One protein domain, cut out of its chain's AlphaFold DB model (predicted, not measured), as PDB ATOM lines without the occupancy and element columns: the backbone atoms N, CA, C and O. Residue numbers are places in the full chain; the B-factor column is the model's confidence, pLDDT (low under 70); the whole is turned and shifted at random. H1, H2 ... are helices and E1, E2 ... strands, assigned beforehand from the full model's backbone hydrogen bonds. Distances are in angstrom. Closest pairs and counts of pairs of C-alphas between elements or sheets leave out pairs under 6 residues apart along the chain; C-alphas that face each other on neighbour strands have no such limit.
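Overview. This is residues 7 to 86, 106 to 177 and 185 to 205 of the 271 residues of an uncharacterized protein of Actinoplanes brasiliensis (UniProt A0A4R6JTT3). With little regular structure, a small sheet, E2 E3 E4, stands between H2 on one face and H1 on the other; H3 packs on H1, and the hairpin E5 E6 meets H3's first residues. The 173 printed residues run E1 H1 E2 E3 H2 E4 E5 E6 H3, mixed in class, under half in named elements. The whole is compact, radius of gyration of the C-alphas 15.5 A, spanning 43 by 38 by 31 A.

Arrangement. Start at E3, residues 58 to 63: it is antiparallel to E2, residues 51 to 53, a hairpin with N 53 and O 58 2.8 A apart, and parallel to E4, residues 117 to 122, with N 61 and O 119 2.8 A apart. H2, residues 68 to 82, is on this sheet over E4, C-alphas 78 and 118 closest at 5.3 A. On the opposite face find H1, residues 16 to 28, C-alphas 18 and 62 closest at 7.0 A. H1 touches H3, residues 192 to 202, at a shallow tilt of 27 degrees, opposite ways, C-alphas 20 and 201 closest at 4.9 A. E5, residues 151 to 156, and E6, residues 163 to 167, are an antiparallel hairpin, N 155 and O 164 2.8 A apart. In H1, H2 and H3 every O i to N i+4 pair is within hydrogen-bond range.

Along the chain. Find C-alpha 11 at (48.810, 29.601, 54.639), where E1, residues 11 to 13, begins; it pairs with no named strand. H2 runs 21.1 A, H1 18.3 A and E5 16.3 A. H3 ends at C-alpha 202, (40.438, 42.462, 65.152).

Size, cuts and confidence. Look for cuts at residues 87 to 105, a gap of 14.9 A between C-alphas 86 and 106, and 178 to 184, 13.5 A between C-alphas 177 and 185. The links H1 to E2 and E4 to E5 are long. Residues 66, 85 to 86 and 139 to 141 have pLDDT under 70.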
ATOM      1  N   HIS A   7      46.123  35.686  53.141       96.06
ATOM      2  CA  HIS A   7      47.418  35.029  53.297       96.06
ATOM      3  C   HIS A   7      48.056  35.396  54.641       96.06
ATOM      4  O   HIS A   7      48.222  36.574  54.957       96.06
ATOM      5  N   PHE A   8      48.428  34.389  55.434       97.00
ATOM      6  CA  PHE A   8      49.131  34.565  56.707       97.00
ATOM      7  C   PHE A   8      49.924  33.304  57.069       97.00
ATOM      8  O   PHE A   8      49.418  32.197  56.900       97.00
ATOM      9  N   ALA A   9      51.154  33.451  57.564       95.00
ATOM     10  CA  ALA A   9      52.036  32.355  57.978       95.00
ATOM     11  C   ALA A   9      52.268  31.304  56.876       95.00
ATOM     12  O   ALA A   9      52.319  30.105  57.136       95.00
ATOM     13  N   GLY A  10      52.353  31.749  55.617       95.12
ATOM     14  CA  GLY A  10      52.467  30.866  54.448       95.12
ATOM     15  C   GLY A  10      51.199  30.067  54.110       95.12
ATOM     16  O   GLY A  10      51.212  29.285  53.162       95.12
ATOM     17  N   VAL A  11      50.099  30.272  54.837       97.00
ATOM     18  CA  VAL A  11      48.810  29.601  54.639       97.00
ATOM     19  C   VAL A  11      47.817  30.544  53.961       97.00
ATOM     20  O   VAL A  11      47.808  31.753  54.201       97.00
ATOM     21  N   ARG A  12      46.964  29.974  53.103       95.81
ATOM     22  CA  ARG A  12      45.853  30.669  52.448       95.81
ATOM     23  C   ARG A  12      44.538  30.312  53.135       95.81
ATOM     24  O   ARG A  12      44.141  29.151  53.150       95.81
ATOM     25  N   PHE A  13      43.851  31.322  53.644       96.25
ATOM     26  CA  PHE A  13      42.594  31.209  54.368       96.25
ATOM     27  C   PHE A  13      41.400  31.622  53.498       96.25
ATOM     28  O   PHE A  13      41.517  32.567  52.714       96.25
ATOM     29  N   PRO A  14      40.234  30.968  53.666       94.50
ATOM     30  CA  PRO A  14      39.033  31.269  52.888       94.50
ATOM     31  C   PRO A  14      38.358  32.576  53.316       94.50
ATOM     32  O   PRO A  14      37.641  33.187  52.528       94.50
ATOM     33  N   THR A  15      38.560  33.016  54.564       93.88
ATOM     34  CA  THR A  15      37.998  34.272  55.072       93.88
ATOM     35  C   THR A  15      38.983  34.996  55.983       93.88
ATOM     36  O   THR A  15      39.898  34.395  56.551       93.88
ATOM     37  N   LEU A  16      38.751  36.299  56.179       94.62
ATOM     38  CA  LEU A  16      39.512  37.111  57.127       94.62
ATOM     39  C   LEU A  16      39.421  36.574  58.562       94.62
ATOM     40  O   LEU A  16      40.423  36.592  59.266       94.62
ATOM     41  N   VAL A  17      38.260  36.065  58.985       95.00
ATOM     42  CA  VAL A  17      38.068  35.559  60.356       95.00
ATOM     43  C   VAL A  17      38.964  34.349  60.635       95.00
ATOM     44  O   VAL A  17      39.554  34.273  61.708       95.00
ATOM     45  N   HIS A  18      39.154  33.451  59.662       96.62
ATOM     46  CA  HIS A  18      40.094  32.336  59.811       96.62
ATOM     47  C   HIS A  18      41.535  32.835  59.983       96.62
ATOM     48  O   HIS A  18      42.223  32.436  60.918       96.62
ATOM     49  N   ALA A  19      41.976  33.768  59.131       97.19
ATOM     50  CA  ALA A  19      43.316  34.347  59.235       97.19
ATOM     51  C   ALA A  19      43.522  35.105  60.564       97.19
ATOM     52  O   ALA A  19      44.602  35.060  61.149       97.19
ATOM     53  N   GLN A  20      42.482  35.771  61.075       97.12
ATOM     54  CA  GLN A  20      42.499  36.436  62.380       97.12
ATOM     55  C   GLN A  20      42.611  35.439  63.543       97.12
ATOM     56  O   GLN A  20      43.332  35.723  64.499       97.12
ATOM     57  N   TRP A  21      41.952  34.278  63.474       97.75
ATOM     58  CA  TRP A  21      42.117  33.213  64.470       97.75
ATOM     59  C   TRP A  21      43.528  32.625  64.444       97.75
ATOM     60  O   TRP A  21      44.147  32.517  65.498       97.75
ATOM     61  N   ALA A  22      44.086  32.360  63.260       98.12
ATOM     62  CA  ALA A  22      45.477  31.923  63.124       98.12
ATOM     63  C   ALA A  22      46.465  32.942  63.726       98.12
ATOM     64  O   ALA A  22      47.367  32.574  64.476       98.12
ATOM     65  N   LEU A  23      46.258  34.239  63.467       97.38
ATOM     66  CA  LEU A  23      47.034  35.321  64.083       97.38
ATOM     67  C   LEU A  23      46.892  35.337  65.613       97.38
ATOM     68  O   LEU A  23      47.881  35.530  66.320       97.38
ATOM     69  N   CYS A  24      45.681  35.113  66.127       97.12
ATOM     70  CA  CYS A  24      45.421  35.017  67.560       97.12
ATOM     71  C   CYS A  24      46.206  33.854  68.191       97.12
ATOM     72  O   CYS A  24      46.877  34.046  69.208       97.12
ATOM     73  N   PHE A  25      46.189  32.673  67.563       97.75
ATOM     74  CA  PHE A  25      46.938  31.500  68.018       97.75
ATOM     75  C   PHE A  25      48.449  31.750  68.000       97.75
ATOM     76  O   PHE A  25      49.123  31.480  68.997       97.75
ATOM     77  N   GLU A  26      48.973  32.360  66.935       97.06
ATOM     78  CA  GLU A  26      50.382  32.760  66.850       97.06
ATOM     79  C   GLU A  26      50.801  33.710  67.981       97.06
ATOM     80  O   GLU A  26      51.827  33.491  68.634       97.06
ATOM     81  N   ASP A  27      50.027  34.761  68.258       96.19
ATOM     82  CA  ASP A  27      50.343  35.722  69.328       96.19
ATOM     83  C   ASP A  27      50.278  35.078  70.726       96.19
ATOM     84  O   ASP A  27      51.072  35.371  71.630       96.19
ATOM     85  N   LEU A  28      49.364  34.121  70.904       95.50
ATOM     86  CA  LEU A  28      49.203  33.358  72.140       95.50
ATOM     87  C   LEU A  28      50.184  32.184  72.265       95.50
ATOM     88  O   LEU A  28      50.280  31.590  73.342       95.50
ATOM     89  N   PHE A  29      51.006  31.929  71.240       94.50
ATOM     90  CA  PHE A  29      51.933  30.793  71.156       94.50
ATOM     91  C   PHE A  29      51.209  29.448  71.307       94.50
ATOM     92  O   PHE A  29      51.705  28.513  71.945       94.50
ATOM     93  N   VAL A  30      50.013  29.380  70.734       96.12
ATOM     94  CA  VAL A  30      49.218  28.170  70.586       96.12
ATOM     95  C   VAL A  30      49.574  27.592  69.216       96.12
ATOM     96  O   VAL A  30      49.263  28.227  68.210       96.12
ATOM     97  N   PRO A  31      50.271  26.445  69.138       96.94
ATOM     98  CA  PRO A  31      50.562  25.829  67.850       96.94
ATOM     99  C   PRO A  31      49.249  25.425  67.181       96.94
ATOM    100  O   PRO A  31      48.341  24.932  67.849       96.94
ATOM    101  N   TRP A  32      49.161  25.624  65.873       98.31
ATOM    102  CA  TRP A  32      47.963  25.334  65.098       98.31
ATOM    103  C   TRP A  32      48.331  24.712  63.754       98.31
ATOM    104  O   TRP A  32      49.422  24.921  63.223       98.31
ATOM    105  N   GLN A  33      47.401  23.945  63.203       98.19
ATOM    106  CA  GLN A  33      47.450  23.448  61.836       98.19
ATOM    107  C   GLN A  33      46.100  23.735  61.186       98.19
ATOM    108  O   GLN A  33      45.064  23.405  61.758       98.19
ATOM    109  N   PHE A  34      46.108  24.373  60.016       98.31
ATOM    110  CA  PHE A  34      44.882  24.707  59.297       98.31
ATOM    111  C   PHE A  34      44.545  23.604  58.296       98.31
ATOM    112  O   PHE A  34      45.384  23.288  57.450       98.31
ATOM    113  N   ARG A  35      43.337  23.038  58.394       96.75
ATOM    114  CA  ARG A  35      42.796  22.012  57.485       96.75
ATOM    115  C   ARG A  35      43.785  20.886  57.201       96.75
ATOM    116  O   ARG A  35      44.028  20.495  56.064       96.75
ATOM    117  N   SER A  36      44.403  20.382  58.264       95.00
ATOM    118  CA  SER A  36      45.463  19.380  58.164       95.00
ATOM    119  C   SER A  36      44.957  17.987  57.796       95.00
ATOM    120  O   SER A  36      45.764  17.121  57.456       95.00
ATOM    121  N   ARG A  37      43.639  17.748  57.861       94.69
ATOM    122  CA  ARG A  37      43.057  16.427  57.638       94.69
ATOM    123  C   ARG A  37      41.667  16.491  57.015       94.69
ATOM    124  O   ARG A  37      40.823  17.266  57.446       94.69
ATOM    125  N   LYS A  38      41.429  15.586  56.064       95.62
ATOM    126  CA  LYS A  38      40.109  15.254  55.522       95.62
ATOM    127  C   LYS A  38      39.618  13.944  56.119       95.62
ATOM    128  O   LYS A  38      40.400  13.010  56.301       95.62
ATOM    129  N   LEU A  39      38.334  13.886  56.432       93.31
ATOM    130  CA  LEU A  39      37.685  12.768  57.106       93.31
ATOM    131  C   LEU A  39      36.399  12.414  56.369       93.31
ATOM    132  O   LEU A  39      35.756  13.288  55.803       93.31
ATOM    133  N   ILE A  40      36.013  11.143  56.409       92.44
ATOM    134  CA  ILE A  40      34.680  10.715  55.984       92.44
ATOM    135  C   ILE A  40      33.860  10.506  57.251       92.44
ATOM    136  O   ILE A  40      34.238   9.702  58.104       92.44
ATOM    137  N   LEU A  41      32.777  11.263  57.397       90.88
ATOM    138  CA  LEU A  41      31.866  11.148  58.533       90.88
ATOM    139  C   LEU A  41      30.998   9.879  58.412       90.88
ATOM    140  O   LEU A  41      30.938   9.264  57.347       90.88
ATOM    141  N   GLY A  42      30.292   9.483  59.475       84.44
ATOM    142  CA  GLY A  42      29.362   8.338  59.453       84.44
ATOM    143  C   GLY A  42      28.217   8.491  58.439       84.44
ATOM    144  O   GLY A  42      27.705   7.508  57.909       84.44
ATOM    145  N   SER A  43      27.875   9.728  58.086       86.19
ATOM    146  CA  SER A  43      26.969  10.100  56.999       86.19
ATOM    147  C   SER A  43      27.542   9.868  55.593       86.19
ATOM    148  O   SER A  43      26.816  10.018  54.612       86.19
ATOM    149  N   GLY A  44      28.825   9.515  55.467       90.19
ATOM    150  CA  GLY A  44      29.538   9.352  54.196       90.19
ATOM    151  C   GLY A  44      30.027  10.665  53.574       90.19
ATOM    152  O   GLY A  44      30.610  10.652  52.492       90.19
ATOM    153  N   VAL A  45      29.799  11.800  54.239       91.69
ATOM    154  CA  VAL A  45      30.211  13.130  53.771       91.69
ATOM    155  C   VAL A  45      31.688  13.375  54.092       91.69
ATOM    156  O   VAL A  45      32.134  13.107  55.207       91.69
ATOM    157  N   GLU A  46      32.440  13.914  53.126       94.62
ATOM    158  CA  GLU A  46      33.797  14.420  53.372       94.62
ATOM    159  C   GLU A  46      33.734  15.697  54.224       94.62
ATOM    160  O   GLU A  46      33.016  16.645  53.898       94.62
ATOM    161  N   TYR A  47      34.506  15.728  55.305       95.31
ATOM    162  CA  TYR A  47      34.600  16.841  56.236       95.31
ATOM    163  C   TYR A  47      36.060  17.203  56.510       95.31
ATOM    164  O   TYR A  47      36.914  16.335  56.694       95.31
ATOM    165  N   GLU A  48      36.344  18.502  56.534       96.44
ATOM    166  CA  GLU A  48      37.678  19.068  56.726       96.44
ATOM    167  C   GLU A  48      37.586  20.154  57.812       96.44
ATOM    168  O   GLU A  48      37.176  21.275  57.506       96.44
ATOM    169  N   PRO A  49      37.893  19.831  59.084       96.31
ATOM    170  CA  PRO A  49      37.844  20.803  60.175       96.31
ATOM    171  C   PRO A  49      38.875  21.920  59.979       96.31
ATOM    172  O   PRO A  49      39.973  21.688  59.466       96.31
ATOM    173  N   ASP A  50      38.551  23.134  60.430       97.75
ATOM    174  CA  ASP A  50      39.401  24.297  60.153       97.75
ATOM    175  C   ASP A  50      40.738  24.277  60.901       97.75
ATOM    176  O   ASP A  50      41.774  24.425  60.259       97.75
ATOM    177  N   PHE A  51      40.758  24.105  62.226       98.38
ATOM    178  CA  PHE A  51      41.999  24.161  63.010       98.38
ATOM    179  C   PHE A  51      42.178  22.962  63.936       98.38
ATOM    180  O   PHE A  51      41.288  22.644  64.721       98.38
ATOM    181  N   TRP A  52      43.378  22.379  63.914       98.25
ATOM    182  CA  TRP A  52      43.886  21.481  64.952       98.25
ATOM    183  C   TRP A  52      44.893  22.203  65.841       98.25
ATOM    184  O   TRP A  52      45.835  22.813  65.330       98.25
ATOM    185  N   LEU A  53      44.726  22.105  67.160       97.94
ATOM    186  CA  LEU A  53      45.617  22.674  68.170       97.94
ATOM    187  C   LEU A  53      46.293  21.530  68.946       97.94
ATOM    188  O   LEU A  53      45.787  21.111  69.991       97.94
ATOM    189  N   PRO A  54      47.429  20.996  68.453       96.94
ATOM    190  CA  PRO A  54      47.993  19.737  68.946       96.94
ATOM    191  C   PRO A  54      48.378  19.778  70.425       96.94
ATOM    192  O   PRO A  54      48.222  18.794  71.133       96.94
ATOM    193  N   ARG A  55      48.850  20.927  70.923       95.19
ATOM    194  CA  ARG A  55      49.252  21.061  72.331       95.19
ATOM    195  C   ARG A  55      48.067  20.957  73.294       95.19
ATOM    196  O   ARG A  55      48.246  20.487  74.411       95.19
ATOM    197  N   GLN A  56      46.901  21.450  72.893       95.81
ATOM    198  CA  GLN A  56      45.688  21.450  73.709       95.81
ATOM    199  C   GLN A  56      44.803  20.226  73.429       95.81
ATOM    200  O   GLN A  56      43.814  20.021  74.135       95.81
ATOM    201  N   ALA A  57      45.142  19.444  72.395       96.81
ATOM    202  CA  ALA A  57      44.295  18.416  71.804       96.81
ATOM    203  C   ALA A  57      42.886  18.958  71.488       96.81
ATOM    204  O   ALA A  57      41.877  18.385  71.899       96.81
ATOM    205  N   LEU A  58      42.810  20.111  70.812       97.19
ATOM    206  CA  LEU A  58      41.545  20.778  70.483       97.19
ATOM    207  C   LEU A  58      41.355  20.920  68.978       97.19
ATOM    208  O   LEU A  58      42.247  21.393  68.274       97.19
ATOM    209  N   TRP A  59      40.147  20.622  68.509       97.94
ATOM    210  CA  TRP A  59      39.686  21.057  67.191       97.94
ATOM    211  C   TRP A  59      38.874  22.344  67.318       97.94
ATOM    212  O   TRP A  59      38.054  22.469  68.226       97.94
ATOM    213  N   VAL A  60      39.066  23.291  66.398       97.69
ATOM    214  CA  VAL A  60      38.289  24.537  66.335       97.69
ATOM    215  C   VAL A  60      37.719  24.710  64.933       97.69
ATOM    216  O   VAL A  60      38.465  24.856  63.967       97.69
ATOM    217  N   GLN A  61      36.393  24.718  64.841       97.00
ATOM    218  CA  GLN A  61      35.637  25.004  63.628       97.00
ATOM    219  C   GLN A  61      35.147  26.451  63.660       97.00
ATOM    220  O   GLN A  61      34.575  26.885  64.665       97.00
ATOM    221  N   ILE A  62      35.346  27.201  62.575       95.56
ATOM    222  CA  ILE A  62      34.865  28.582  62.471       95.56
ATOM    223  C   ILE A  62      33.539  28.577  61.713       95.56
ATOM    224  O   ILE A  62      33.487  28.323  60.512       95.56
ATOM    225  N   GLY A  63      32.453  28.841  62.432       90.31
ATOM    226  CA  GLY A  63      31.107  28.924  61.881       90.31
ATOM    227  C   GLY A  63      30.724  30.352  61.501       90.31
ATOM    228  O   GLY A  63      31.037  31.313  62.208       90.31
ATOM    229  N   ASP A  64      29.966  30.491  60.415       81.69
ATOM    230  CA  ASP A  64      29.341  31.764  60.037       81.69
ATOM    231  C   ASP A  64      28.063  32.082  60.845       81.69
ATOM    232  O   ASP A  64      27.550  33.198  60.783       81.69
ATOM    233  N   GLY A  65      27.579  31.119  61.642       72.31
ATOM    234  CA  GLY A  65      26.393  31.238  62.494       72.31
ATOM    235  C   GLY A  65      25.053  31.086  61.771       72.31
ATOM    236  O   GLY A  65      24.016  31.267  62.406       72.31
ATOM    237  N   THR A  66      25.050  30.764  60.475       64.94
ATOM    238  CA  THR A  66      23.837  30.762  59.638       64.94
ATOM    239  C   THR A  66      23.469  29.395  59.058       64.94
ATOM    240  O   THR A  66      22.297  29.166  58.753       64.94
ATOM    241  N   GLY A  67      24.425  28.468  58.941       76.81
ATOM    242  CA  GLY A  67      24.207  27.153  58.331       76.81
ATOM    243  C   GLY A  67      23.876  26.036  59.326       76.81
ATOM    244  O   GLY A  67      24.713  25.644  60.137       76.81
ATOM    245  N   THR A  68      22.686  25.437  59.207       76.44
ATOM    246  CA  THR A  68      22.325  24.211  59.948       76.44
ATOM    247  C   THR A  68      23.146  22.996  59.507       76.44
ATOM    248  O   THR A  68      23.389  22.094  60.307       76.44
ATOM    249  N   GLU A  69      23.590  22.963  58.247       82.56
ATOM    250  CA  GLU A  69      24.349  21.840  57.692       82.56
ATOM    251  C   GLU A  69      25.792  21.790  58.209       82.56
ATOM    252  O   GLU A  69      26.238  20.733  58.655       82.56
ATOM    253  N   ASP A  70      26.499  22.923  58.224       86.00
ATOM    254  CA  ASP A  70      27.863  22.996  58.765       86.00
ATOM    255  C   ASP A  70      27.887  22.661  60.254       86.00
ATOM    256  O   ASP A  70      28.750  21.909  60.710       86.00
ATOM    257  N   PHE A  71      26.891  23.144  61.001       89.06
ATOM    258  CA  PHE A  71      26.726  22.792  62.405       89.06
ATOM    259  C   PHE A  71      26.492  21.286  62.587       89.06
ATOM    260  O   PHE A  71      27.132  20.661  63.426       89.06
ATOM    261  N   ARG A  72      25.644  20.666  61.758       89.56
ATOM    262  CA  ARG A  72      25.383  19.219  61.819       89.56
ATOM    263  C   ARG A  72      26.631  18.386  61.520       89.56
ATOM    264  O   ARG A  72      26.908  17.431  62.241       89.56
ATOM    265  N   ARG A  73      27.381  18.732  60.470       91.94
ATOM    266  CA  ARG A  73      28.633  18.039  60.112       91.94
ATOM    267  C   ARG A  73      29.675  18.184  61.217       91.94
ATOM    268  O   ARG A  73      30.335  17.212  61.569       91.94
ATOM    269  N   TRP A  74      29.768  19.375  61.808       94.38
ATOM    270  CA  TRP A  74      30.609  19.612  62.972       94.38
ATOM    271  C   TRP A  74      30.200  18.756  64.177       94.38
ATOM    272  O   TRP A  74      31.078  18.182  64.808       94.38
ATOM    273  N   GLN A  75      28.905  18.621  64.491       92.56
ATOM    274  CA  GLN A  75      28.445  17.769  65.600       92.56
ATOM    275  C   GLN A  75      28.838  16.304  65.387       92.56
ATOM    276  O   GLN A  75      29.319  15.646  66.307       92.56
ATOM    277  N   GLU A  76      28.656  15.801  64.167       91.88
ATOM    278  CA  GLU A  76      29.048  14.439  63.808       91.88
ATOM    279  C   GLU A  76      30.564  14.235  63.936       91.88
ATOM    280  O   GLU A  76      31.012  13.257  64.533       91.88
ATOM    281  N   PHE A  77      31.357  15.189  63.446       94.19
ATOM    282  CA  PHE A  77      32.806  15.182  63.620       94.19
ATOM    283  C   PHE A  77      33.227  15.254  65.093       94.19
ATOM    284  O   PHE A  77      34.095  14.496  65.519       94.19
ATOM    285  N   ALA A  78      32.613  16.146  65.871       93.94
ATOM    286  CA  ALA A  78      32.923  16.345  67.279       93.94
ATOM    287  C   ALA A  78      32.750  15.045  68.066       93.94
ATOM    288  O   ALA A  78      33.631  14.699  68.844       93.94
ATOM    289  N   PHE A  79      31.682  14.293  67.788       90.56
ATOM    290  CA  PHE A  79      31.453  12.977  68.379       90.56
ATOM    291  C   PHE A  79      32.616  12.018  68.077       90.56
ATOM    292  O   PHE A  79      33.256  11.519  68.999       90.56
ATOM    293  N   ILE A  80      32.965  11.844  66.795       91.12
ATOM    294  CA  ILE A  80      34.055  10.951  66.353       91.12
ATOM    295  C   ILE A  80      35.405  11.346  66.975       91.12
ATOM    296  O   ILE A  80      36.205  10.483  67.332       91.12
ATOM    297  N   ALA A  81      35.672  12.646  67.094       93.38
ATOM    298  CA  ALA A  81      36.945  13.155  67.589       93.38
ATOM    299  C   ALA A  81      37.110  13.033  69.113       93.38
ATOM    300  O   ALA A  81      38.248  12.973  69.580       93.38
ATOM    301  N   THR A  82      36.015  13.003  69.883       91.12
ATOM    302  CA  THR A  82      36.065  12.903  71.356       91.12
ATOM    303  C   THR A  82      35.851  11.490  71.898       91.12
ATOM    304  O   THR A  82      36.260  11.221  73.022       91.12
ATOM    305  N   THR A  83      35.237  10.577  71.139       85.19
ATOM    306  CA  THR A  83      34.964   9.204  71.603       85.19
ATOM    307  C   THR A  83      36.213   8.325  71.541       85.19
ATOM    308  O   THR A  83      36.854   8.210  70.496       85.19
ATOM    309  N   THR A  84      36.557   7.668  72.649       77.31
ATOM    310  CA  THR A  84      37.673   6.707  72.710       77.31
ATOM    311  C   THR A  84      37.219   5.303  72.300       77.31
ATOM    312  O   THR A  84      36.051   4.951  72.443       77.31
ATOM    313  N   ALA A  85      38.137   4.483  71.774       66.50
ATOM    314  CA  ALA A  85      37.829   3.109  71.354       66.50
ATOM    315  C   ALA A  85      37.393   2.200  72.525       66.50
ATOM    316  O   ALA A  85      36.611   1.271  72.318       66.50
ATOM    317  N   ASP A  86      37.885   2.488  73.735       60.47
ATOM    318  CA  ASP A  86      37.617   1.708  74.950       60.47
ATOM    319  C   ASP A  86      36.249   2.020  75.573       60.47
ATOM    320  O   ASP A  86      35.670   1.169  76.249       60.47
ATOM    321  N   ALA A 106      31.611   5.659  61.581       75.06
ATOM    322  CA  ALA A 106      32.985   6.143  61.554       75.06
ATOM    323  C   ALA A 106      33.710   5.699  62.835       75.06
ATOM    324  O   ALA A 106      33.294   6.039  63.942       75.06
ATOM    325  N   GLY A 107      34.781   4.918  62.672       77.56
ATOM    326  CA  GLY A 107      35.650   4.535  63.783       77.56
ATOM    327  C   GLY A 107      36.328   5.755  64.425       77.56
ATOM    328  O   GLY A 107      36.415   6.809  63.787       77.56
ATOM    329  N   PRO A 108      36.819   5.621  65.670       84.12
ATOM    330  CA  PRO A 108      37.498   6.708  66.364       84.12
ATOM    331  C   PRO A 108      38.724   7.185  65.575       84.12
ATOM    332  O   PRO A 108      39.340   6.427  64.816       84.12
ATOM    333  N   LEU A 109      39.090   8.454  65.759       89.69
ATOM    334  CA  LEU A 109      40.344   8.971  65.214       89.69
ATOM    335  C   LEU A 109      41.539   8.259  65.866       89.69
ATOM    336  O   LEU A 109      41.469   7.792  66.997       89.69
ATOM    337  N   SER A 110      42.662   8.201  65.148       91.19
ATOM    338  CA  SER A 110      43.948   7.807  65.736       91.19
ATOM    339  C   SER A 110      44.302   8.720  66.913       91.19
ATOM    340  O   SER A 110      44.013   9.914  66.835       91.19
ATOM    341  N   GLU A 111      45.010   8.194  67.912       90.62
ATOM    342  CA  GLU A 111      45.360   8.884  69.165       90.62
ATOM    343  C   GLU A 111      45.924  10.305  68.963       90.62
ATOM    344  O   GLU A 111      45.448  11.243  69.593       90.62
ATOM    345  N   ASP A 112      46.820  10.513  67.988       92.31
ATOM    346  CA  ASP A 112      47.414  11.830  67.670       92.31
ATOM    347  C   ASP A 112      46.406  12.925  67.259       92.31
ATOM    348  O   ASP A 112      46.741  14.110  67.194       92.31
ATOM    349  N   TRP A 113      45.184  12.525  66.913       94.06
ATOM    350  CA  TRP A 113      44.104  13.385  66.421       94.06
ATOM    351  C   TRP A 113      42.846  13.303  67.285       94.06
ATOM    352  O   TRP A 113      41.851  13.979  66.996       94.06
ATOM    353  N   GLN A 114      42.893  12.477  68.328       94.12
ATOM    354  CA  GLN A 114      41.872  12.412  69.352       94.12
ATOM    355  C   GLN A 114      41.878  13.722  70.129       94.12
ATOM    356  O   GLN A 114      42.917  14.212  70.571       94.12
ATOM    357  N   ALA A 115      40.701  14.315  70.270       94.75
ATOM    358  CA  ALA A 115      40.563  15.612  70.890       94.75
ATOM    359  C   ALA A 115      40.021  15.492  72.306       94.75
ATOM    360  O   ALA A 115      39.046  14.790  72.565       94.75
ATOM    361  N   ARG A 116      40.599  16.290  73.201       94.94
ATOM    362  CA  ARG A 116      40.011  16.607  74.501       94.94
ATOM    363  C   ARG A 116      38.657  17.292  74.325       94.94
ATOM    364  O   ARG A 116      37.740  17.073  75.107       94.94
ATOM    365  N   SER A 117      38.544  18.156  73.318       94.94
ATOM    366  CA  SER A 117      37.292  18.817  72.967       94.94
ATOM    367  C   SER A 117      37.300  19.310  71.522       94.94
ATOM    368  O   SER A 117      38.349  19.587  70.938       94.94
ATOM    369  N   VAL A 118      36.106  19.461  70.959       96.31
ATOM    370  CA  VAL A 118      35.884  20.064  69.646       96.31
ATOM    371  C   VAL A 118      34.999  21.288  69.828       96.31
ATOM    372  O   VAL A 118      33.914  21.200  70.398       96.31
ATOM    373  N   LEU A 119      35.480  22.429  69.347       96.44
ATOM    374  CA  LEU A 119      34.876  23.739  69.543       96.44
ATOM    375  C   LEU A 119      34.247  24.239  68.242       96.44
ATOM    376  O   LEU A 119      34.884  24.201  67.191       96.44
ATOM    377  N   PHE A 120      33.027  24.763  68.318       95.44
ATOM    378  CA  PHE A 120      32.394  25.541  67.253       95.44
ATOM    379  C   PHE A 120      32.393  27.014  67.641       95.44
ATOM    380  O   PHE A 120      31.695  27.413  68.574       95.44
ATOM    381  N   SER A 121      33.187  27.831  66.954       94.31
ATOM    382  CA  SER A 121      33.217  29.277  67.165       94.31
ATOM    383  C   SER A 121      32.168  29.945  66.287       94.31
ATOM    384  O   SER A 121      32.247  29.849  65.064       94.31
ATOM    385  N   ILE A 122      31.199  30.630  66.898       90.44
ATOM    386  CA  ILE A 122      30.189  31.395  66.158       90.44
ATOM    387  C   ILE A 122      30.552  32.878  66.168       90.44
ATOM    388  O   ILE A 122      30.628  33.523  67.221       90.44
ATOM    389  N   GLY A 123      30.712  33.436  64.969       88.00
ATOM    390  CA  GLY A 123      31.023  34.846  64.756       88.00
ATOM    391  C   GLY A 123      32.523  35.122  64.632       88.00
ATOM    392  O   GLY A 123      33.307  34.280  64.208       88.00
ATOM    393  N   GLY A 124      32.923  36.358  64.937       91.75
ATOM    394  CA  GLY A 124      34.320  36.799  64.832       91.75
ATOM    395  C   GLY A 124      35.120  36.642  66.127       91.75
ATOM    396  O   GLY A 124      34.617  36.151  67.134       91.75
ATOM    397  N   ILE A 125      36.348  37.166  66.121       94.62
ATOM    398  CA  ILE A 125      37.184  37.311  67.323       94.62
ATOM    399  C   ILE A 125      36.439  38.134  68.393       94.62
ATOM    400  O   ILE A 125      35.937  39.208  68.040       94.62
ATOM    401  N   PRO A 126      36.401  37.714  69.673       94.38
ATOM    402  CA  PRO A 126      35.744  38.476  70.735       94.38
ATOM    403  C   PRO A 126      36.243  39.924  70.839       94.38
ATOM    404  O   PRO A 126      37.438  40.197  70.704       94.38
ATOM    405  N   ALA A 127      35.327  40.867  71.068       93.19
ATOM    406  CA  ALA A 127      35.670  42.268  71.290       93.19
ATOM    407  C   ALA A 127      36.259  42.449  72.706       93.19
ATOM    408  O   ALA A 127      35.600  42.112  73.686       93.19
ATOM    409  N   PRO A 128      37.488  42.970  72.860       94.56
ATOM    410  CA  PRO A 128      38.166  43.026  74.160       94.56
ATOM    411  C   PRO A 128      37.471  43.890  75.210       94.56
ATOM    412  O   PRO A 128      37.621  43.642  76.401       94.56
ATOM    413  N   GLU A 129      36.736  44.906  74.773       94.25
ATOM    414  CA  GLU A 129      35.864  45.754  75.587       94.25
ATOM    415  C   GLU A 129      34.641  45.016  76.153       94.25
ATOM    416  O   GLU A 129      34.125  45.412  77.200       94.25
ATOM    417  N   ASP A 130      34.226  43.924  75.510       93.62
ATOM    418  CA  ASP A 130      33.081  43.112  75.923       93.62
ATOM    419  C   ASP A 130      33.487  41.935  76.816       93.62
ATOM    420  O   ASP A 130      32.619  41.276  77.382       93.62
ATOM    421  N   MET A 131      34.784  41.663  76.977       94.56
ATOM    422  CA  MET A 131      35.277  40.554  77.794       94.56
ATOM    423  C   MET A 131      35.291  40.906  79.289       94.56
ATOM    424  O   MET A 131      35.705  41.992  79.697       94.56
ATOM    425  N   CYS A 132      34.877  39.956  80.121       94.31
ATOM    426  CA  CYS A 132      35.103  39.924  81.563       94.31
ATOM    427  C   CYS A 132      35.763  38.595  81.964       94.31
ATOM    428  O   CYS A 132      36.000  37.728  81.121       94.31
ATOM    429  N   ALA A 133      36.034  38.423  83.259       92.69
ATOM    430  CA  ALA A 133      36.639  37.224  83.834       92.69
ATOM    431  C   ALA A 133      36.034  35.905  83.316       92.69
ATOM    432  O   ALA A 133      36.769  34.962  83.041       92.69
ATOM    433  N   THR A 134      34.713  35.829  83.139       91.69
ATOM    434  CA  THR A 134      34.006  34.601  82.732       91.69
ATOM    435  C   THR A 134      33.807  34.448  81.225       91.69
ATOM    436  O   THR A 134      33.388  33.375  80.793       91.69
ATOM    437  N   GLY A 135      34.093  35.473  80.417       91.25
ATOM    438  CA  GLY A 135      33.838  35.470  78.972       91.25
ATOM    439  C   GLY A 135      33.265  36.796  78.462       91.25
ATOM    440  O   GLY A 135      33.342  37.807  79.159       91.25
ATOM    441  N   PRO A 136      32.691  36.837  77.248       90.12
ATOM    442  CA  PRO A 136      32.003  38.019  76.743       90.12
ATOM    443  C   PRO A 136      30.726  38.309  77.551       90.12
ATOM    444  O   PRO A 136      29.969  37.402  77.892       90.12
ATOM    445  N   ARG A 137      30.454  39.588  77.836       86.25
ATOM    446  CA  ARG A 137      29.255  40.051  78.565       86.25
ATOM    447  C   ARG A 137      27.957  39.773  77.810       86.25
ATOM    448  O   ARG A 137      26.920  39.569  78.432       86.25
ATOM    449  N   SER A 138      28.014  39.800  76.480       79.81
ATOM    450  CA  SER A 138      26.905  39.423  75.608       79.81
ATOM    451  C   SER A 138      27.177  38.042  75.031       79.81
ATOM    452  O   SER A 138      28.147  37.849  74.305       79.81
ATOM    453  N   VAL A 139      26.309  37.083  75.348       67.38
ATOM    454  CA  VAL A 139      26.426  35.685  74.895       67.38
ATOM    455  C   VAL A 139      26.032  35.480  73.431       67.38
ATOM    456  O   VAL A 139      26.195  34.386  72.905       67.38
ATOM    457  N   VAL A 140      25.476  36.501  72.772       64.31
ATOM    458  CA  VAL A 140      24.776  36.308  71.491       64.31
ATOM    459  C   VAL A 140      25.751  36.148  70.319       64.31
ATOM    460  O   VAL A 140      25.424  35.507  69.326       64.31
ATOM    461  N   HIS A 141      26.975  36.666  70.438       65.56
ATOM    462  CA  HIS A 141      27.991  36.612  69.389       65.56
ATOM    463  C   HIS A 141      29.368  36.459  70.050       65.56
ATOM    464  O   HIS A 141      29.619  37.134  71.045       65.56
ATOM    465  N   HIS A 142      30.263  35.615  69.515       77.06
ATOM    466  CA  HIS A 142      31.635  35.367  70.020       77.06
ATOM    467  C   HIS A 142      31.797  34.302  71.120       77.06
ATOM    468  O   HIS A 142      32.767  34.334  71.881       77.06
ATOM    469  N   VAL A 143      30.885  33.334  71.197       81.19
ATOM    470  CA  VAL A 143      31.023  32.168  72.084       81.19
ATOM    471  C   VAL A 143      31.513  30.960  71.283       81.19
ATOM    472  O   VAL A 143      31.181  30.803  70.105       81.19
ATOM    473  N   MET A 144      32.340  30.127  71.919       92.62
ATOM    474  CA  MET A 144      32.687  28.803  71.410       92.62
ATOM    475  C   MET A 144      31.852  27.757  72.139       92.62
ATOM    476  O   MET A 144      31.713  27.836  73.359       92.62
ATOM    477  N   TYR A 145      31.324  26.786  71.406       91.62
ATOM    478  CA  TYR A 145      30.488  25.726  71.963       91.62
ATOM    479  C   TYR A 145      31.141  24.365  71.788       91.62
ATOM    480  O   TYR A 145      31.783  24.109  70.770       91.62
ATOM    481  N   THR A 146      30.942  23.489  72.761       93.31
ATOM    482  CA  THR A 146      31.225  22.056  72.634       93.31
ATOM    483  C   THR A 146      29.980  21.313  72.147       93.31
ATOM    484  O   THR A 146      28.883  21.876  72.090       93.31
ATOM    485  N   ILE A 147      30.121  20.026  71.818       90.12
ATOM    486  CA  ILE A 147      28.992  19.184  71.389       90.12
ATOM    487  C   ILE A 147      27.872  19.077  72.444       90.12
ATOM    488  O   ILE A 147      26.708  18.941  72.077       90.12
ATOM    489  N   SER A 148      28.197  19.203  73.738       86.56
ATOM    490  CA  SER A 148      27.220  19.231  74.839       86.56
ATOM    491  C   SER A 148      26.456  20.556  74.945       86.56
ATOM    492  O   SER A 148      25.541  20.672  75.758       86.56
ATOM    493  N   GLY A 149      26.814  21.561  74.139       86.38
ATOM    494  CA  GLY A 149      26.259  22.911  74.215       86.38
ATOM    495  C   GLY A 149      26.898  23.779  75.300       86.38
ATOM    496  O   GLY A 149      26.461  24.912  75.503       86.38
ATOM    497  N   ASP A 150      27.938  23.286  75.981       89.25
ATOM    498  CA  ASP A 150      28.669  24.075  76.966       89.25
ATOM    499  C   ASP A 150      29.391  25.246  76.300       89.25
ATOM    500  O   ASP A 150      30.025  25.100  75.251       89.25
ATOM    501  N   SER A 151      29.335  26.414  76.942       90.75
ATOM    502  CA  SER A 151      30.104  27.576  76.520       90.75
ATOM    503  C   SER A 151      31.548  27.475  77.011       90.75
ATOM    504  O   SER A 151      31.858  27.362  78.202       90.75
ATOM    505  N   CYS A 152      32.458  27.558  76.056       93.44
ATOM    506  CA  CYS A 152      33.890  27.516  76.261       93.44
ATOM    507  C   CYS A 152      34.513  28.855  75.888       93.44
ATOM    508  O   CYS A 152      34.067  29.558  74.978       93.44
ATOM    509  N   GLN A 153      35.560  29.217  76.616       94.94
ATOM    510  CA  GLN A 153      36.256  30.483  76.457       94.94
ATOM    511  C   GLN A 153      37.749  30.275  76.657       94.94
ATOM    512  O   GLN A 153      38.172  29.463  77.484       94.94
ATOM    513  N   TRP A 154      38.546  31.032  75.907       96.62
ATOM    514  CA  TRP A 154      39.976  31.112  76.166       96.62
ATOM    515  C   TRP A 154      40.211  31.691  77.556       96.62
ATOM    516  O   TRP A 154      39.575  32.667  77.946       96.62
ATOM    517  N   THR A 155      41.148  31.107  78.283       96.12
ATOM    518  CA  THR A 155      41.560  31.549  79.612       96.12
ATOM    519  C   THR A 155      43.077  31.463  79.731       96.12
ATOM    520  O   THR A 155      43.748  30.858  78.889       96.12
ATOM    521  N   ALA A 156      43.640  32.113  80.744       94.56
ATOM    522  CA  ALA A 156      45.073  32.098  80.986       94.56
ATOM    523  C   ALA A 156      45.392  31.858  82.461       94.56
ATOM    524  O   ALA A 156      44.800  32.476  83.345       94.56
ATOM    525  N   CYS A 157      46.386  31.011  82.717       92.75
ATOM    526  CA  CYS A 157      46.953  30.822  84.044       92.75
ATOM    527  C   CYS A 157      47.708  32.088  84.471       92.75
ATOM    528  O   CYS A 157      48.583  32.563  83.747       92.75
ATOM    529  N   GLU A 158      47.421  32.607  85.661       89.56
ATOM    530  CA  GLU A 158      48.099  33.790  86.203       89.56
ATOM    531  C   GLU A 158      49.566  33.524  86.566       89.56
ATOM    532  O   GLU A 158      50.412  34.396  86.384       89.56
ATOM    533  N   THR A 159      49.879  32.307  87.011       89.75
ATOM    534  CA  THR A 159      51.223  31.934  87.467       89.75
ATOM    535  C   THR A 159      52.184  31.702  86.305       89.75
ATOM    536  O   THR A 159      53.249  32.311  86.241       89.75
ATOM    537  N   CYS A 160      51.813  30.828  85.364       90.19
ATOM    538  CA  CYS A 160      52.708  30.416  84.277       90.19
ATOM    539  C   CYS A 160      52.352  31.018  82.909       90.19
ATOM    540  O   CYS A 160      53.097  30.842  81.942       90.19
ATOM    541  N   GLY A 161      51.210  31.700  82.789       91.12
ATOM    542  CA  GLY A 161      50.762  32.284  81.524       91.12
ATOM    543  C   GLY A 161      50.338  31.263  80.465       91.12
ATOM    544  O   GLY A 161      50.245  31.638  79.292       91.12
ATOM    545  N   LEU A 162      50.125  29.989  80.836       93.25
ATOM    546  CA  LEU A 162      49.531  28.984  79.950       93.25
ATOM    547  C   LEU A 162      48.166  29.477  79.476       93.25
ATOM    548  O   LEU A 162      47.365  29.921  80.292       93.25
ATOM    549  N   VAL A 163      47.918  29.371  78.174       95.56
ATOM    550  CA  VAL A 163      46.645  29.713  77.544       95.56
ATOM    551  C   VAL A 163      46.005  28.438  77.007       95.56
ATOM    552  O   VAL A 163      46.670  27.659  76.319       95.56
ATOM    553  N   ASP A 164      44.729  28.248  77.321       96.31
ATOM    554  CA  ASP A 164      43.909  27.120  76.870       96.31
ATOM    555  C   ASP A 164      42.433  27.540  76.824       96.31
ATOM    556  O   ASP A 164      42.094  28.684  77.145       96.31
ATOM    557  N   VAL A 165      41.557  26.623  76.432       95.62
ATOM    558  CA  VAL A 165      40.107  26.804  76.428       95.62
ATOM    559  C   VAL A 165      39.477  25.980  77.542       95.62
ATOM    560  O   VAL A 165      39.732  24.783  77.657       95.62
ATOM    561  N   GLU A 166      38.612  26.619  78.327       95.00
ATOM    562  CA  GLU A 166      37.892  25.976  79.425       95.00
ATOM    563  C   GLU A 166      36.427  26.409  79.489       95.00
ATOM    564  O   GLU A 166      36.044  27.507  79.063       95.00
ATOM    565  N   ASN A 167      35.594  25.534  80.051       91.31
ATOM    566  CA  ASN A 167      34.186  25.825  80.312       91.31
ATOM    567  C   ASN A 167      34.078  27.003  81.301       91.31
ATOM    568  O   ASN A 167      34.678  26.985  82.384       91.31
ATOM    569  N   ASN A 168      33.326  28.043  80.924       86.62
ATOM    570  CA  ASN A 168      33.202  29.294  81.686       86.62
ATOM    571  C   ASN A 168      34.553  29.970  82.023       86.62
ATOM    572  O   ASN A 168      34.667  30.676  83.025       86.62
ATOM    573  N   SER A 169      35.591  29.764  81.204       89.25
ATOM    574  CA  SER A 169      36.926  30.366  81.386       89.25
ATOM    575  C   SER A 169      37.658  29.978  82.681       89.25
ATOM    576  O   SER A 169      38.548  30.715  83.109       89.25
ATOM    577  N   GLN A 170      37.285  28.870  83.325       90.94
ATOM    578  CA  GLN A 170      37.855  28.400  84.596       90.94
ATOM    579  C   GLN A 170      39.355  28.081  84.462       90.94
ATOM    580  O   GLN A 170      39.732  27.005  84.006       90.94
ATOM    581  N   ALA A 171      40.223  29.022  84.845       90.12
ATOM    582  CA  ALA A 171      41.678  28.881  84.738       90.12
ATOM    583  C   ALA A 171      42.234  27.816  85.695       90.12
ATOM    584  O   ALA A 171      43.343  27.322  85.503       90.12
ATOM    585  N   ASP A 172      41.461  27.436  86.709       87.69
ATOM    586  CA  ASP A 172      41.796  26.390  87.662       87.69
ATOM    587  C   ASP A 172      41.705  24.971  87.096       87.69
ATOM    588  O   ASP A 172      42.228  24.036  87.698       87.69
ATOM    589  N   ARG A 173      41.099  24.812  85.917       90.00
ATOM    590  CA  ARG A 173      41.046  23.540  85.183       90.00
ATOM    591  C   ARG A 173      42.200  23.355  84.205       90.00
ATOM    592  O   ARG A 173      42.310  22.307  83.579       90.00
ATOM    593  N   LEU A 174      43.064  24.361  84.074       92.19
ATOM    594  CA  LEU A 174      44.207  24.291  83.178       92.19
ATOM    595  C   LEU A 174      45.180  23.195  83.614       92.19
ATOM    596  O   LEU A 174      45.567  23.109  84.780       92.19
ATOM    597  N   VAL A 175      45.694  22.454  82.634       91.00
ATOM    598  CA  VAL A 175      46.628  21.325  82.822       91.00
ATOM    599  C   VAL A 175      47.938  21.686  83.536       91.00
ATOM    600  O   VAL A 175      48.692  20.807  83.928       91.00
ATOM    601  N   CYS A 176      48.229  22.976  83.720       90.06
ATOM    602  CA  CYS A 176      49.418  23.432  84.436       90.06
ATOM    603  C   CYS A 176      49.371  23.234  85.960       90.06
ATOM    604  O   CYS A 176      50.393  23.455  86.598       90.06
ATOM    605  N   GLY A 177      48.217  22.907  86.555       89.44
ATOM    606  CA  GLY A 177      48.104  22.587  87.988       89.44
ATOM    607  C   GLY A 177      48.320  23.752  88.970       89.44
ATOM    608  O   GLY A 177      48.315  23.540  90.175       89.44
ATOM    609  N   LYS A 185      36.814  29.609  92.018       78.12
ATOM    610  CA  LYS A 185      36.843  29.478  90.559       78.12
ATOM    611  C   LYS A 185      37.452  30.744  89.963       78.12
ATOM    612  O   LYS A 185      36.794  31.784  89.890       78.12
ATOM    613  N   THR A 186      38.709  30.669  89.546       86.62
ATOM    614  CA  THR A 186      39.403  31.803  88.934       86.62
ATOM    615  C   THR A 186      39.116  31.811  87.440       86.62
ATOM    616  O   THR A 186      39.774  31.147  86.646       86.62
ATOM    617  N   CYS A 187      38.098  32.557  87.021       89.31
ATOM    618  CA  CYS A 187      37.830  32.765  85.602       89.31
ATOM    619  C   CYS A 187      38.715  33.903  85.063       89.31
ATOM    620  O   CYS A 187      38.808  34.951  85.703       89.31
ATOM    621  N   ARG A 188      39.400  33.706  83.927       92.25
ATOM    622  CA  ARG A 188      40.379  34.681  83.388       92.25
ATOM    623  C   ARG A 188      40.293  34.877  81.873       92.25
ATOM    624  O   ARG A 188      41.310  35.035  81.197       92.25
ATOM    625  N   ALA A 189      39.078  34.930  81.335       95.00
ATOM    626  CA  ALA A 189      38.842  35.266  79.927       95.00
ATOM    627  C   ALA A 189      39.275  36.697  79.555       95.00
ATOM    628  O   ALA A 189      39.523  36.998  78.388       95.00
ATOM    629  N   ASP A 190      39.398  37.579  80.547       95.81
ATOM    630  CA  ASP A 190      39.865  38.958  80.415       95.81
ATOM    631  C   ASP A 190      41.364  39.135  80.692       95.81
ATOM    632  O   ASP A 190      41.839  40.265  80.844       95.81
ATOM    633  N   ALA A 191      42.139  38.044  80.728       95.38
ATOM    634  CA  ALA A 191      43.578  38.128  80.934       95.38
ATOM    635  C   ALA A 191      44.207  39.138  79.946       95.38
ATOM    636  O   ALA A 191      43.970  39.037  78.735       95.38
ATOM    637  N   PRO A 192      45.049  40.093  80.403       95.44
ATOM    638  CA  PRO A 192      45.538  41.189  79.561       95.44
ATOM    639  C   PRO A 192      46.164  40.744  78.236       95.44
ATOM    640  O   PRO A 192      46.012  41.418  77.217       95.44
ATOM    641  N   ARG A 193      46.832  39.586  78.244       94.56
ATOM    642  CA  ARG A 193      47.436  38.968  77.063       94.56
ATOM    643  C   ARG A 193      46.402  38.460  76.052       94.56
ATOM    644  O   ARG A 193      46.581  38.702  74.864       94.56
ATOM    645  N   LEU A 194      45.316  37.827  76.507       95.88
ATOM    646  CA  LEU A 194      44.202  37.421  75.640       95.88
ATOM    647  C   LEU A 194      43.573  38.648  74.983       95.88
ATOM    648  O   LEU A 194      43.449  38.718  73.763       95.88
ATOM    649  N   LEU A 195      43.276  39.670  75.789       96.25
ATOM    650  CA  LEU A 195      42.696  40.913  75.292       96.25
ATOM    651  C   LEU A 195      43.617  41.619  74.294       96.25
ATOM    652  O   LEU A 195      43.138  42.177  73.312       96.25
ATOM    653  N   ALA A 196      44.932  41.626  74.522       94.81
ATOM    654  CA  ALA A 196      45.898  42.180  73.576       94.81
ATOM    655  C   ALA A 196      45.883  41.431  72.231       94.81
ATOM    656  O   ALA A 196      45.784  42.089  71.194       94.81
ATOM    657  N   SER A 197      45.886  40.095  72.260       95.69
ATOM    658  CA  SER A 197      45.813  39.252  71.059       95.69
ATOM    659  C   SER A 197      44.512  39.481  70.281       95.69
ATOM    660  O   SER A 197      44.530  39.754  69.080       95.69
ATOM    661  N   TYR A 198      43.368  39.525  70.970       96.06
ATOM    662  CA  TYR A 198      42.082  39.846  70.347       96.06
ATOM    663  C   TYR A 198      42.064  41.236  69.700       96.06
ATOM    664  O   TYR A 198      41.557  41.391  68.586       96.06
ATOM    665  N   ARG A 199      42.649  42.259  70.349       95.12
ATOM    666  CA  ARG A 199      42.778  43.601  69.743       95.12
ATOM    667  C   ARG A 199      43.612  43.542  68.469       95.12
ATOM    668  O   ARG A 199      43.214  44.142  67.472       95.12
ATOM    669  N   LEU A 200      44.746  42.843  68.501       94.31
ATOM    670  CA  LEU A 200      45.628  42.679  67.348       94.31
ATOM    671  C   LEU A 200      44.896  41.996  66.186       94.31
ATOM    672  O   LEU A 200      44.871  42.530  65.075       94.31
ATOM    673  N   ALA A 201      44.246  40.864  66.449       95.38
ATOM    674  CA  ALA A 201      43.507  40.111  65.445       95.38
ATOM    675  C   ALA A 201      42.379  40.954  64.827       95.38
ATOM    676  O   ALA A 201      42.332  41.116  63.610       95.38
ATOM    677  N   ARG A 202      41.541  41.609  65.644       93.62
ATOM    678  CA  ARG A 202      40.438  42.462  65.152       93.62
ATOM    679  C   ARG A 202      40.897  43.689  64.367       93.62
ATOM    680  O   ARG A 202      40.173  44.164  63.499       93.62
ATOM    681  N   GLN A 203      42.077  44.228  64.668       93.19
ATOM    682  CA  GLN A 203      42.658  45.357  63.930       93.19
ATOM    683  C   GLN A 203      43.331  44.937  62.619       93.19
ATOM    684  O   GLN A 203      43.770  45.804  61.855       93.19
ATOM    685  N   SER A 204      43.430  43.634  62.371       92.12
ATOM    686  CA  SER A 204      44.034  43.086  61.167       92.12
ATOM    687  C   SER A 204      43.007  42.973  60.052       92.12
ATOM    688  O   SER A 204      41.854  42.607  60.280       92.12
ATOM    689  N   ILE A 205      43.439  43.301  58.841       92.25
ATOM    690  CA  ILE A 205      42.608  43.321  57.641       92.25
ATOM    691  C   ILE A 205      43.312  42.587  56.502       92.25
ATOM    692  O   ILE A 205      44.531  42.422  56.516       92.25
TER     693      ILE A 205